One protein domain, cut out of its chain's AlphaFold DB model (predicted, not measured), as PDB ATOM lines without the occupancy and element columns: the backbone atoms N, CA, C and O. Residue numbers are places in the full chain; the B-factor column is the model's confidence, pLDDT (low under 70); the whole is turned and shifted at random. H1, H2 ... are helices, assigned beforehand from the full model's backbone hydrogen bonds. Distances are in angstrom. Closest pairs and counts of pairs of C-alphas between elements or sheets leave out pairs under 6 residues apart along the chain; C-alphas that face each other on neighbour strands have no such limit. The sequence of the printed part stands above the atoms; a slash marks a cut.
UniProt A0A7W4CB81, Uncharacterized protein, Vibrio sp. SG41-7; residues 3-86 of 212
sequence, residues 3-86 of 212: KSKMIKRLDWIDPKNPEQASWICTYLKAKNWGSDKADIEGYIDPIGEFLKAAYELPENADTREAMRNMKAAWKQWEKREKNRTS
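What this domain is: This is residues 3 to 86 of the 212 residues of an uncharacterized protein of Vibrio sp. SG41-7 (UniProt A0A7W4CB81). What is the overall shape? One long helix, H4, runs along one side of a small body with three shorter crossed helices, H1, H2 and H3, and residues 79 to 86, of which 79 to 84 belong to H4, stick out from it. H3 joins H1 and H2 on the side away from H4, and a long loop, residues 31 to 45, leads from H2 to H3. What is printed? The printed part has 84 residues, with four named helices in the order H1, H2, H3, H4 and no named strand, and is all helix. It is compact, with a radius of gyration of the C-alphas of 12.9 A and spans of 41 by 27 by 23 A.

How they stand to each other: What does H1, residues 3 to 10, meet? It touches H3, residues 46 to 56, at a steep tilt of 44 degrees, opposite ways; the closest C-alphas, Met 6 and Tyr 55, are 6.1 A apart. It only just touches H4, residues 61 to 84, with 3 pairs of C-alphas within 8 A, the closest Arg 9 and Met 67 at 6.9 A. And H2, residues 18 to 30? It only just touches H3, with 3 pairs, the closest C-alphas being Ala 21 and Ile 47 at 6.1 A. It only just touches H4 too, with 3 pairs, closest at Trp 23 and Trp 74, 7.8 A. Are the backbones well formed? In H1, H2, H3 and H4 every O i to N i+4 pair is within hydrogen-bond range.

Where its parts are: Where does H1 begin? C-alpha 3 is at (44.984, 25.157, -12.957). How long are H2 and H4? H2 measures 18.4 A from first to last C-alpha, and H4 34.5 A, ending with C-alpha 84 at (57.680, 54.610, 6.220).

The domain as a whole: Which link is long? H2 to H3 is; the printed part has no cut. Where is confidence low? pLDDT is under 70 at residue 3 and residues 33 to 44.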
ATOM      1  N   LYS A   3      44.645  24.759 -14.339       56.94
ATOM      2  CA  LYS A   3      44.984  25.157 -12.957       56.94
ATOM      3  C   LYS A   3      46.465  25.544 -12.749       56.94
ATOM      4  O   LYS A   3      46.761  26.403 -11.929       56.94
ATOM      5  N   SER A   4      47.407  24.989 -13.523       71.00
ATOM      6  CA  SER A   4      48.857  25.187 -13.301       71.00
ATOM      7  C   SER A   4      49.345  26.628 -13.523       71.00
ATOM      8  O   SER A   4      50.241  27.095 -12.819       71.00
ATOM      9  N   LYS A   5      48.770  27.362 -14.484       82.88
ATOM     10  CA  LYS A   5      49.262  28.704 -14.836       82.88
ATOM     11  C   LYS A   5      48.788  29.778 -13.861       82.88
ATOM     12  O   LYS A   5      49.562  30.685 -13.568       82.88
ATOM     13  N   MET A   6      47.567  29.668 -13.335       83.50
ATOM     14  CA  MET A   6      47.057  30.604 -12.326       83.50
ATOM     15  C   MET A   6      47.789  30.446 -10.991       83.50
ATOM     16  O   MET A   6      48.199  31.443 -10.404       83.50
ATOM     17  N   ILE A   7      48.068  29.203 -10.581       84.44
ATOM     18  CA  ILE A   7      48.889  28.900  -9.398       84.44
ATOM     19  C   ILE A   7      50.242  29.619  -9.481       84.44
ATOM     20  O   ILE A   7      50.616  30.340  -8.564       84.44
ATOM     21  N   LYS A   8      50.938  29.534 -10.625       86.12
ATOM     22  CA  LYS A   8      52.207  30.258 -10.836       86.12
ATOM     23  C   LYS A   8      52.073  31.785 -10.798       86.12
ATOM     24  O   LYS A   8      53.048  32.470 -10.532       86.12
ATOM     25  N   ARG A   9      50.905  32.352 -11.111       86.88
ATOM     26  CA  ARG A   9      50.689  33.814 -11.075       86.88
ATOM     27  C   ARG A   9      50.440  34.334  -9.667       86.88
ATOM     28  O   ARG A   9      50.688  35.514  -9.425       86.88
ATOM     29  N   LEU A  10      49.951  33.468  -8.788       89.38
ATOM     30  CA  LEU A  10      49.607  33.766  -7.401       89.38
ATOM     31  C   LEU A  10      50.643  33.231  -6.402       89.38
ATOM     32  O   LEU A  10      50.471  33.398  -5.203       89.38
ATOM     33  N   ASP A  11      51.754  32.686  -6.899       90.62
ATOM     34  CA  ASP A  11      52.891  32.148  -6.134       90.62
ATOM     35  C   ASP A  11      53.538  33.124  -5.139       90.62
ATOM     36  O   ASP A  11      54.272  32.723  -4.243       90.62
ATOM     37  N   TRP A  12      53.291  34.415  -5.322       92.62
ATOM     38  CA  TRP A  12      53.809  35.501  -4.501       92.62
ATOM     39  C   TRP A  12      52.936  35.804  -3.281       92.62
ATOM     40  O   TRP A  12      53.328  36.639  -2.466       92.62
ATOM     41  N   ILE A  13      51.748  35.200  -3.193       91.69
ATOM     42  CA  ILE A  13      50.868  35.306  -2.033       91.69
ATOM     43  C   ILE A  13      51.329  34.272  -1.013       91.69
ATOM     44  O   ILE A  13      51.299  33.074  -1.288       91.69
ATOM     45  N   ASP A  14      51.738  34.743   0.158       89.00
ATOM     46  CA  ASP A  14      52.034  33.921   1.319       89.00
ATOM     47  C   ASP A  14      50.795  33.874   2.229       89.00
ATOM     48  O   ASP A  14      50.469  34.873   2.875       89.00
ATOM     49  N   PRO A  15      50.100  32.724   2.327       83.56
ATOM     50  CA  PRO A  15      48.927  32.582   3.189       83.56
ATOM     51  C   PRO A  15      49.221  32.800   4.676       83.56
ATOM     52  O   PRO A  15      48.300  33.018   5.455       83.56
ATOM     53  N   LYS A  16      50.492  32.733   5.089       85.31
ATOM     54  CA  LYS A  16      50.907  32.948   6.479       85.31
ATOM     55  C   LYS A  16      51.238  34.406   6.786       85.31
ATOM     56  O   LYS A  16      51.532  34.710   7.938       85.31
ATOM     57  N   ASN A  17      51.213  35.294   5.792       87.25
ATOM     58  CA  ASN A  17      51.515  36.707   5.975       87.25
ATOM     59  C   ASN A  17      50.226  37.506   6.276       87.25
ATOM     60  O   ASN A  17      49.462  37.804   5.352       87.25
ATOM     61  N   PRO A  18      49.978  37.900   7.542       84.94
ATOM     62  CA  PRO A  18      48.743  38.587   7.922       84.94
ATOM     63  C   PRO A  18      48.624  39.993   7.315       84.94
ATOM     64  O   PRO A  18      47.516  40.438   7.012       84.94
ATOM     65  N   GLU A  19      49.741  40.691   7.085       87.56
ATOM     66  CA  GLU A  19      49.735  42.009   6.435       87.56
ATOM     67  C   GLU A  19      49.331  41.889   4.967       87.56
ATOM     68  O   GLU A  19      48.518  42.669   4.470       87.56
ATOM     69  N   GLN A  20      49.860  40.873   4.280       89.38
ATOM     70  CA  GLN A  20      49.494  40.586   2.898       89.38
ATOM     71  C   GLN A  20      48.029  40.175   2.785       89.38
ATOM     72  O   GLN A  20      47.349  40.621   1.860       89.38
ATOM     73  N   ALA A  21      47.524  39.397   3.744       86.38
ATOM     74  CA  ALA A  21      46.118  39.024   3.801       86.38
ATOM     75  C   ALA A  21      45.202  40.247   3.941       86.38
ATOM     76  O   ALA A  21      44.326  40.464   3.104       86.38
ATOM     77  N   SER A  22      45.466  41.093   4.939       86.81
ATOM     78  CA  SER A  22      44.717  42.333   5.171       86.81
ATOM     79  C   SER A  22      44.761  43.277   3.960       86.81
ATOM     80  O   SER A  22      43.739  43.825   3.527       86.81
ATOM     81  N   TRP A  23      45.937  43.411   3.337       91.88
ATOM     82  CA  TRP A  23      46.101  44.229   2.142       91.88
ATOM     83  C   TRP A  23      45.308  43.691   0.948       91.88
ATOM     84  O   TRP A  23      44.665  44.478   0.254       91.88
ATOM     85  N   ILE A  24      45.320  42.373   0.710       89.69
ATOM     86  CA  ILE A  24      44.568  41.744  -0.387       89.69
ATOM     87  C   ILE A  24      43.067  41.989  -0.203       89.69
ATOM     88  O   ILE A  24      42.422  42.441  -1.148       89.69
ATOM     89  N   CYS A  25      42.525  41.790   1.003       84.88
ATOM     90  CA  CYS A  25      41.121  42.090   1.306       84.88
ATOM     91  C   CYS A  25      40.775  43.547   0.963       84.88
ATOM     92  O   CYS A  25      39.823  43.816   0.226       84.88
ATOM     93  N   THR A  26      41.599  44.492   1.421       87.31
ATOM     94  CA  THR A  26      41.414  45.927   1.152       87.31
ATOM     95  C   THR A  26      41.493  46.243  -0.346       87.31
ATOM     96  O   THR A  26      40.689  47.013  -0.876       87.31
ATOM     97  N   TYR A  27      42.450  45.641  -1.053       90.06
ATOM     98  CA  TYR A  27      42.662  45.848  -2.483       90.06
ATOM     99  C   TYR A  27      41.478  45.349  -3.318       90.06
ATOM    100  O   TYR A  27      41.017  46.057  -4.216       90.06
ATOM    101  N   LEU A  28      40.971  44.151  -3.016       86.31
ATOM    102  CA  LEU A  28      39.846  43.547  -3.732       86.31
ATOM    103  C   LEU A  28      38.561  44.354  -3.537       86.31
ATOM    104  O   LEU A  28      37.868  44.625  -4.521       86.31
ATOM    105  N   LYS A  29      38.305  44.828  -2.308       83.25
ATOM    106  CA  LYS A  29      37.199  45.749  -2.003       83.25
ATOM    107  C   LYS A  29      37.304  47.042  -2.809       83.25
ATOM    108  O   LYS A  29      36.361  47.421  -3.496       83.25
ATOM    109  N   ALA A  30      38.475  47.680  -2.809       85.06
ATOM    110  CA  ALA A  30      38.698  48.930  -3.537       85.06
ATOM    111  C   ALA A  30      38.578  48.785  -5.065       85.06
ATOM    112  O   ALA A  30      38.227  49.741  -5.757       85.06
ATOM    113  N   LYS A  31      38.887  47.606  -5.614       83.38
ATOM    114  CA  LYS A  31      38.763  47.313  -7.049       83.38
ATOM    115  C   LYS A  31      37.401  46.759  -7.454       83.38
ATOM    116  O   LYS A  31      37.218  46.486  -8.637       83.38
ATOM    117  N   ASN A  32      36.468  46.629  -6.507       73.44
ATOM    118  CA  ASN A  32      35.166  45.995  -6.705       73.44
ATOM    119  C   ASN A  32      35.294  44.642  -7.427       73.44
ATOM    120  O   ASN A  32      34.550  44.329  -8.360       73.44
ATOM    121  N   TRP A  33      36.319  43.869  -7.063       69.00
ATOM    122  CA  TRP A  33      36.609  42.620  -7.746       69.00
ATOM    123  C   TRP A  33      35.579  41.571  -7.338       69.00
ATOM    124  O   TRP A  33      35.690  40.972  -6.275       69.00
ATOM    125  N   GLY A  34      34.616  41.304  -8.224       58.03
ATOM    126  CA  GLY A  34      33.578  40.302  -8.000       58.03
ATOM    127  C   GLY A  34      32.514  40.807  -7.035       58.03
ATOM    128  O   GLY A  34      32.434  40.328  -5.906       58.03
ATOM    129  N   SER A  35      31.696  41.761  -7.488       51.28
ATOM    130  CA  SER A  35      30.459  42.146  -6.804       51.28
ATOM    131  C   SER A  35      29.689  40.881  -6.395       51.28
ATOM    132  O   SER A  35      29.449  40.021  -7.241       51.28
ATOM    133  N   ASP A  36      29.411  40.772  -5.093       50.41
ATOM    134  CA  ASP A  36      28.851  39.647  -4.310       50.41
ATOM    135  C   ASP A  36      29.842  38.627  -3.705       50.41
ATOM    136  O   ASP A  36      29.483  37.937  -2.754       50.41
ATOM    137  N   LYS A  37      31.102  38.546  -4.159       49.44
ATOM    138  CA  LYS A  37      32.137  37.625  -3.614       49.44
ATOM    139  C   LYS A  37      33.397  38.318  -3.076       49.44
ATOM    140  O   LYS A  37      34.284  37.650  -2.552       49.44
ATOM    141  N   ALA A  38      33.486  39.642  -3.201       48.50
ATOM    142  CA  ALA A  38      34.638  40.442  -2.777       48.50
ATOM    143  C   ALA A  38      34.782  40.578  -1.251       48.50
ATOM    144  O   ALA A  38      35.825  41.031  -0.770       48.50
ATOM    145  N   ASP A  39      33.749  40.221  -0.484       57.16
ATOM    146  CA  ASP A  39      33.787  40.299   0.973       57.16
ATOM    147  C   ASP A  39      34.376  39.021   1.576       57.16
ATOM    148  O   ASP A  39      33.699  38.199   2.187       57.16
ATOM    149  N   ILE A  40      35.677  38.835   1.349       63.03
ATOM    150  CA  ILE A  40      36.440  37.731   1.939       63.03
ATOM    151  C   ILE A  40      36.809  37.989   3.413       63.03
ATOM    152  O   ILE A  40      37.348  37.109   4.073       63.03
ATOM    153  N   GLU A  41      36.514  39.182   3.944       59.97
ATOM    154  CA  GLU A  41      36.928  39.619   5.287       59.97
ATOM    155  C   GLU A  41      36.198  38.865   6.415       59.97
ATOM    156  O   GLU A  41      36.721  38.757   7.518       59.97
ATOM    157  N   GLY A  42      35.028  38.281   6.125       60.47
ATOM    158  CA  GLY A  42      34.257  37.464   7.070       60.47
ATOM    159  C   GLY A  42      34.635  35.977   7.126       60.47
ATOM    160  O   GLY A  42      34.051  35.237   7.917       60.47
ATOM    161  N   TYR A  43      35.574  35.510   6.295       64.44
ATOM    162  CA  TYR A  43      35.975  34.099   6.271       64.44
ATOM    163  C   TYR A  43      37.069  33.799   7.299       64.44
ATOM    164  O   TYR A  43      37.926  34.629   7.584       64.44
ATOM    165  N   ILE A  44      37.075  32.561   7.808       68.31
ATOM    166  CA  ILE A  44      38.123  32.049   8.711       68.31
ATOM    167  C   ILE A  44      39.493  32.029   8.007       68.31
ATOM    168  O   ILE A  44      40.516  32.264   8.645       68.31
ATOM    169  N   ASP A  45      39.509  31.788   6.690       76.94
ATOM    170  CA  ASP A  45      40.699  31.858   5.832       76.94
ATOM    171  C   ASP A  45      40.416  32.697   4.566       76.94
ATOM    172  O   ASP A  45      40.111  32.149   3.501       76.94
ATOM    173  N   PRO A  46      40.503  34.038   4.660       75.31
ATOM    174  CA  PRO A  46      40.236  34.940   3.539       75.31
ATOM    175  C   PRO A  46      41.128  34.671   2.321       75.31
ATOM    176  O   PRO A  46      40.694  34.801   1.175       75.31
ATOM    177  N   ILE A  47      42.383  34.277   2.557       81.62
ATOM    178  CA  ILE A  47      43.362  34.046   1.493       81.62
ATOM    179  C   ILE A  47      43.120  32.710   0.807       81.62
ATOM    180  O   ILE A  47      43.160  32.648  -0.422       81.62
ATOM    181  N   GLY A  48      42.837  31.653   1.563       82.56
ATOM    182  CA  GLY A  48      42.467  30.361   0.999       82.56
ATOM    183  C   GLY A  48      41.224  30.457   0.120       82.56
ATOM    184  O   GLY A  48      41.228  29.930  -0.993       82.56
ATOM    185  N   GLU A  49      40.196  31.182   0.564       81.62
ATOM    186  CA  GLU A  49      38.977  31.404  -0.224       81.62
ATOM    187  C   GLU A  49      39.236  32.255  -1.472       81.62
ATOM    188  O   GLU A  49      38.788  31.899  -2.567       81.62
ATOM    189  N   PHE A  50      40.052  33.308  -1.360       85.19
ATOM    190  CA  PHE A  50      40.496  34.069  -2.525       85.19
ATOM    191  C   PHE A  50      41.232  33.187  -3.543       85.19
ATOM    192  O   PHE A  50      40.924  33.232  -4.733       85.19
ATOM    193  N   LEU A  51      42.195  32.373  -3.100       86.06
ATOM    194  CA  LEU A  51      42.972  31.506  -3.985       86.06
ATOM    195  C   LEU A  51      42.080  30.465  -4.669       86.06
ATOM    196  O   LEU A  51      42.220  30.258  -5.874       86.06
ATOM    197  N   LYS A  52      41.135  29.855  -3.940       83.44
ATOM    198  CA  LYS A  52      40.140  28.934  -4.517       83.44
ATOM    199  C   LYS A  52      39.332  29.621  -5.616       83.44
ATOM    200  O   LYS A  52      39.311  29.123  -6.740       83.44
ATOM    201  N   ALA A  53      38.754  30.785  -5.322       81.81
ATOM    202  CA  ALA A  53      37.974  31.552  -6.289       81.81
ATOM    203  C   ALA A  53      38.822  31.970  -7.502       81.81
ATOM    204  O   ALA A  53      38.391  31.844  -8.646       81.81
ATOM    205  N   ALA A  54      40.059  32.413  -7.274       84.00
ATOM    206  CA  ALA A  54      40.964  32.839  -8.332       84.00
ATOM    207  C   ALA A  54      41.401  31.680  -9.244       84.00
ATOM    208  O   ALA A  54      41.588  31.886 -10.443       84.00
ATOM    209  N   TYR A  55      41.541  30.461  -8.715       85.12
ATOM    210  CA  TYR A  55      41.871  29.268  -9.506       85.12
ATOM    211  C   TYR A  55      40.731  28.778 -10.400       85.12
ATOM    212  O   TYR A  55      40.992  28.032 -11.349       85.12
ATOM    213  N   GLU A  56      39.498  29.189 -10.116       82.81
ATOM    214  CA  GLU A  56      38.321  28.891 -10.936       82.81
ATOM    215  C   GLU A  56      38.098  29.923 -12.051       82.81
ATOM    216  O   GLU A  56      37.338  29.660 -12.984       82.81
ATOM    217  N   LEU A  57      38.785  31.070 -12.004       82.25
ATOM    218  CA  LEU A  57      38.656  32.104 -13.026       82.25
ATOM    219  C   LEU A  57      39.182  31.632 -14.395       82.25
ATOM    220  O   LEU A  57      40.207  30.943 -14.479       82.25
ATOM    221  N   PRO A  58      38.528  32.047 -15.497       82.00
ATOM    222  CA  PRO A  58      38.976  31.717 -16.841       82.00
ATOM    223  C   PRO A  58      40.337  32.355 -17.148       82.00
ATOM    224  O   PRO A  58      40.610  33.509 -16.816       82.00
ATOM    225  N   GLU A  59      41.201  31.618 -17.851       81.75
ATOM    226  CA  GLU A  59      42.519  32.117 -18.252       81.75
ATOM    227  C   GLU A  59      42.422  33.017 -19.499       81.75
ATOM    228  O   GLU A  59      42.788  32.626 -20.606       81.75
ATOM    229  N   ASN A  60      41.924  34.240 -19.316       86.19
ATOM    230  CA  ASN A  60      41.806  35.262 -20.361       86.19
ATOM    231  C   ASN A  60      42.801  36.427 -20.157       86.19
ATOM    232  O   ASN A  60      43.609  36.433 -19.225       86.19
ATOM    233  N   ALA A  61      42.833  37.387 -21.085       86.00
ATOM    234  CA  ALA A  61      43.725  38.547 -20.988       86.00
ATOM    235  C   ALA A  61      43.454  39.376 -19.723       86.00
ATOM    236  O   ALA A  61      44.394  39.637 -18.973       86.00
ATOM    237  N   ASP A  62      42.184  39.654 -19.440       85.50
ATOM    238  CA  ASP A  62      41.761  40.523 -18.341       85.50
ATOM    239  C   ASP A  62      42.159  39.957 -16.979       85.50
ATOM    240  O   ASP A  62      42.768  40.640 -16.159       85.50
ATOM    241  N   THR A  63      41.917  38.664 -16.757       84.19
ATOM    242  CA  THR A  63      42.267  37.994 -15.498       84.19
ATOM    243  C   THR A  63      43.783  37.946 -15.312       84.19
ATOM    244  O   THR A  63      44.296  38.151 -14.210       84.19
ATOM    245  N   ARG A  64      44.549  37.728 -16.392       87.19
ATOM    246  CA  ARG A  64      46.021  37.755 -16.336       87.19
ATOM    247  C   ARG A  64      46.551  39.141 -15.987       87.19
ATOM    248  O   ARG A  64      47.506  39.241 -15.214       87.19
ATOM    249  N   GLU A  65      45.969  40.182 -16.568       89.19
ATOM    250  CA  GLU A  65      46.353  41.564 -16.306       89.19
ATOM    251  C   GLU A  65      45.985  41.985 -14.884       89.19
ATOM    252  O   GLU A  65      46.829  42.519 -14.166       89.19
ATOM    253  N   ALA A  66      44.783  41.648 -14.430       87.56
ATOM    254  CA  ALA A  66      44.324  41.960 -13.088       87.56
ATOM    255  C   ALA A  66      45.217  41.303 -12.012       87.56
ATOM    256  O   ALA A  66      45.654  41.975 -11.075       87.56
ATOM    257  N   MET A  67      45.622  40.040 -12.203       89.62
ATOM    258  CA  MET A  67      46.571  39.357 -11.306       89.62
ATOM    259  C   MET A  67      47.972  39.986 -11.326       89.62
ATOM    260  O   MET A  67      48.628  40.108 -10.287       89.62
ATOM    261  N   ARG A  68      48.440  40.435 -12.497       90.56
ATOM    262  CA  ARG A  68      49.719  41.151 -12.629       90.56
ATOM    263  C   ARG A  68      49.677  42.510 -11.925       90.56
ATOM    264  O   ARG A  68      50.637  42.862 -11.236       90.56
ATOM    265  N   ASN A  69      48.582  43.248 -12.076       92.06
ATOM    266  CA  ASN A  69      48.385  44.558 -11.464       92.06
ATOM    267  C   ASN A  69      48.295  44.452  -9.941       92.06
ATOM    268  O   ASN A  69      48.903  45.262  -9.243       92.06
ATOM    269  N   MET A  70      47.634  43.413  -9.424       92.81
ATOM    270  CA  MET A  70      47.593  43.133  -7.990       92.81
ATOM    271  C   MET A  70      48.997  42.853  -7.428       92.81
ATOM    272  O   MET A  70      49.407  43.493  -6.462       92.81
ATOM    273  N   LYS A  71      49.789  41.993  -8.087       94.56
ATOM    274  CA  LYS A  71      51.188  41.719  -7.695       94.56
ATOM    275  C   LYS A  71      52.051  42.984  -7.693       94.56
ATOM    276  O   LYS A  71      52.857  43.189  -6.786       94.56
ATOM    277  N   ALA A  72      51.909  43.831  -8.713       94.00
ATOM    278  CA  ALA A  72      52.649  45.087  -8.808       94.00
ATOM    279  C   ALA A  72      52.252  46.073  -7.697       94.00
ATOM    280  O   ALA A  72      53.124  46.672  -7.064       94.00
ATOM    281  N   ALA A  73      50.951  46.193  -7.423       94.62
ATOM    282  CA  ALA A  73      50.427  47.052  -6.371       94.62
ATOM    283  C   ALA A  73      50.891  46.604  -4.975       94.62
ATOM    284  O   ALA A  73      51.281  47.459  -4.178       94.62
ATOM    285  N   TRP A  74      50.939  45.291  -4.713       94.56
ATOM    286  CA  TRP A  74      51.483  44.744  -3.466       94.56
ATOM    287  C   TRP A  74      52.943  45.145  -3.277       94.56
ATOM    288  O   TRP A  74      53.281  45.768  -2.277       94.56
ATOM    289  N   LYS A  75      53.804  44.893  -4.273       93.94
ATOM    290  CA  LYS A  75      55.229  45.266  -4.200       93.94
ATOM    291  C   LYS A  75      55.431  46.761  -3.949       93.94
ATOM    292  O   LYS A  75      56.341  47.158  -3.224       93.94
ATOM    293  N   GLN A  76      54.594  47.605  -4.552       92.12
ATOM    294  CA  GLN A  76      54.651  49.050  -4.340       92.12
ATOM    295  C   GLN A  76      54.178  49.448  -2.936       92.12
ATOM    296  O   GLN A  76      54.724  50.382  -2.350       92.12
ATOM    297  N   TRP A  77      53.142  48.799  -2.406       92.81
ATOM    298  CA  TRP A  77      52.689  49.017  -1.035       92.81
ATOM    299  C   TRP A  77      53.749  48.557  -0.028       92.81
ATOM    300  O   TRP A  77      54.179  49.363   0.788       92.81
ATOM    301  N   GLU A  78      54.263  47.337  -0.178       91.75
ATOM    302  CA  GLU A  78      55.293  46.754   0.685       91.75
ATOM    303  C   GLU A  78      56.547  47.638   0.730       91.75
ATOM    304  O   GLU A  78      57.079  47.932   1.800       91.75
ATOM    305  N   LYS A  79      56.998  48.135  -0.433       89.81
ATOM    306  CA  LYS A  79      58.106  49.094  -0.505       89.81
ATOM    307  C   LYS A  79      57.800  50.366   0.299       89.81
ATOM    308  O   LYS A  79      58.654  50.827   1.050       89.81
ATOM    309  N   ARG A  80      56.606  50.945   0.130       87.81
ATOM    310  CA  ARG A  80      56.204  52.174   0.835       87.81
ATOM    311  C   ARG A  80      56.129  51.966   2.344       87.81
ATOM    312  O   ARG A  80      56.577  52.839   3.079       87.81
ATOM    313  N   GLU A  81      55.631  50.821   2.799       88.31
ATOM    314  CA  GLU A  81      55.530  50.513   4.228       88.31
ATOM    315  C   GLU A  81      56.916  50.321   4.864       88.31
ATOM    316  O   GLU A  81      57.228  50.917   5.897       88.31
ATOM    317  N   LYS A  82      57.813  49.598   4.177       87.38
ATOM    318  CA  LYS A  82      59.228  49.480   4.573       87.38
ATOM    319  C   LYS A  82      59.929  50.837   4.626       87.38
ATOM    320  O   LYS A  82      60.738  51.087   5.516       87.38
ATOM    321  N   ASN A  83      59.616  51.730   3.691       87.69
ATOM    322  CA  ASN A  83      60.177  53.075   3.676       87.69
ATOM    323  C   ASN A  83      59.604  53.963   4.790       87.69
ATOM    324  O   ASN A  83      60.359  54.732   5.372       87.69
ATOM    325  N   ARG A  84      58.320  53.828   5.145       84.44
ATOM    326  CA  ARG A  84      57.680  54.610   6.220       84.44
ATOM    327  C   ARG A  84      58.354  54.403   7.579       84.44
ATOM    328  O   ARG A  84      58.466  55.343   8.357       84.44
ATOM    329  N   THR A  85      58.797  53.182   7.862       81.25
ATOM    330  CA  THR A  85      59.456  52.822   9.130       81.25
ATOM    331  C   THR A  85      60.977  53.024   9.102       81.25
ATOM    332  O   THR A  85      61.647  52.924  10.133       81.25
ATOM    333  N   SER A  86      61.545  53.345   7.938       84.19
ATOM    334  CA  SER A  86      62.978  53.561   7.773       84.19
ATOM    335  C   SER A  86      63.403  54.929   8.304       84.19
ATOM    336  O   SER A  86      62.919  55.965   7.866       84.19
TER     337      SER A  86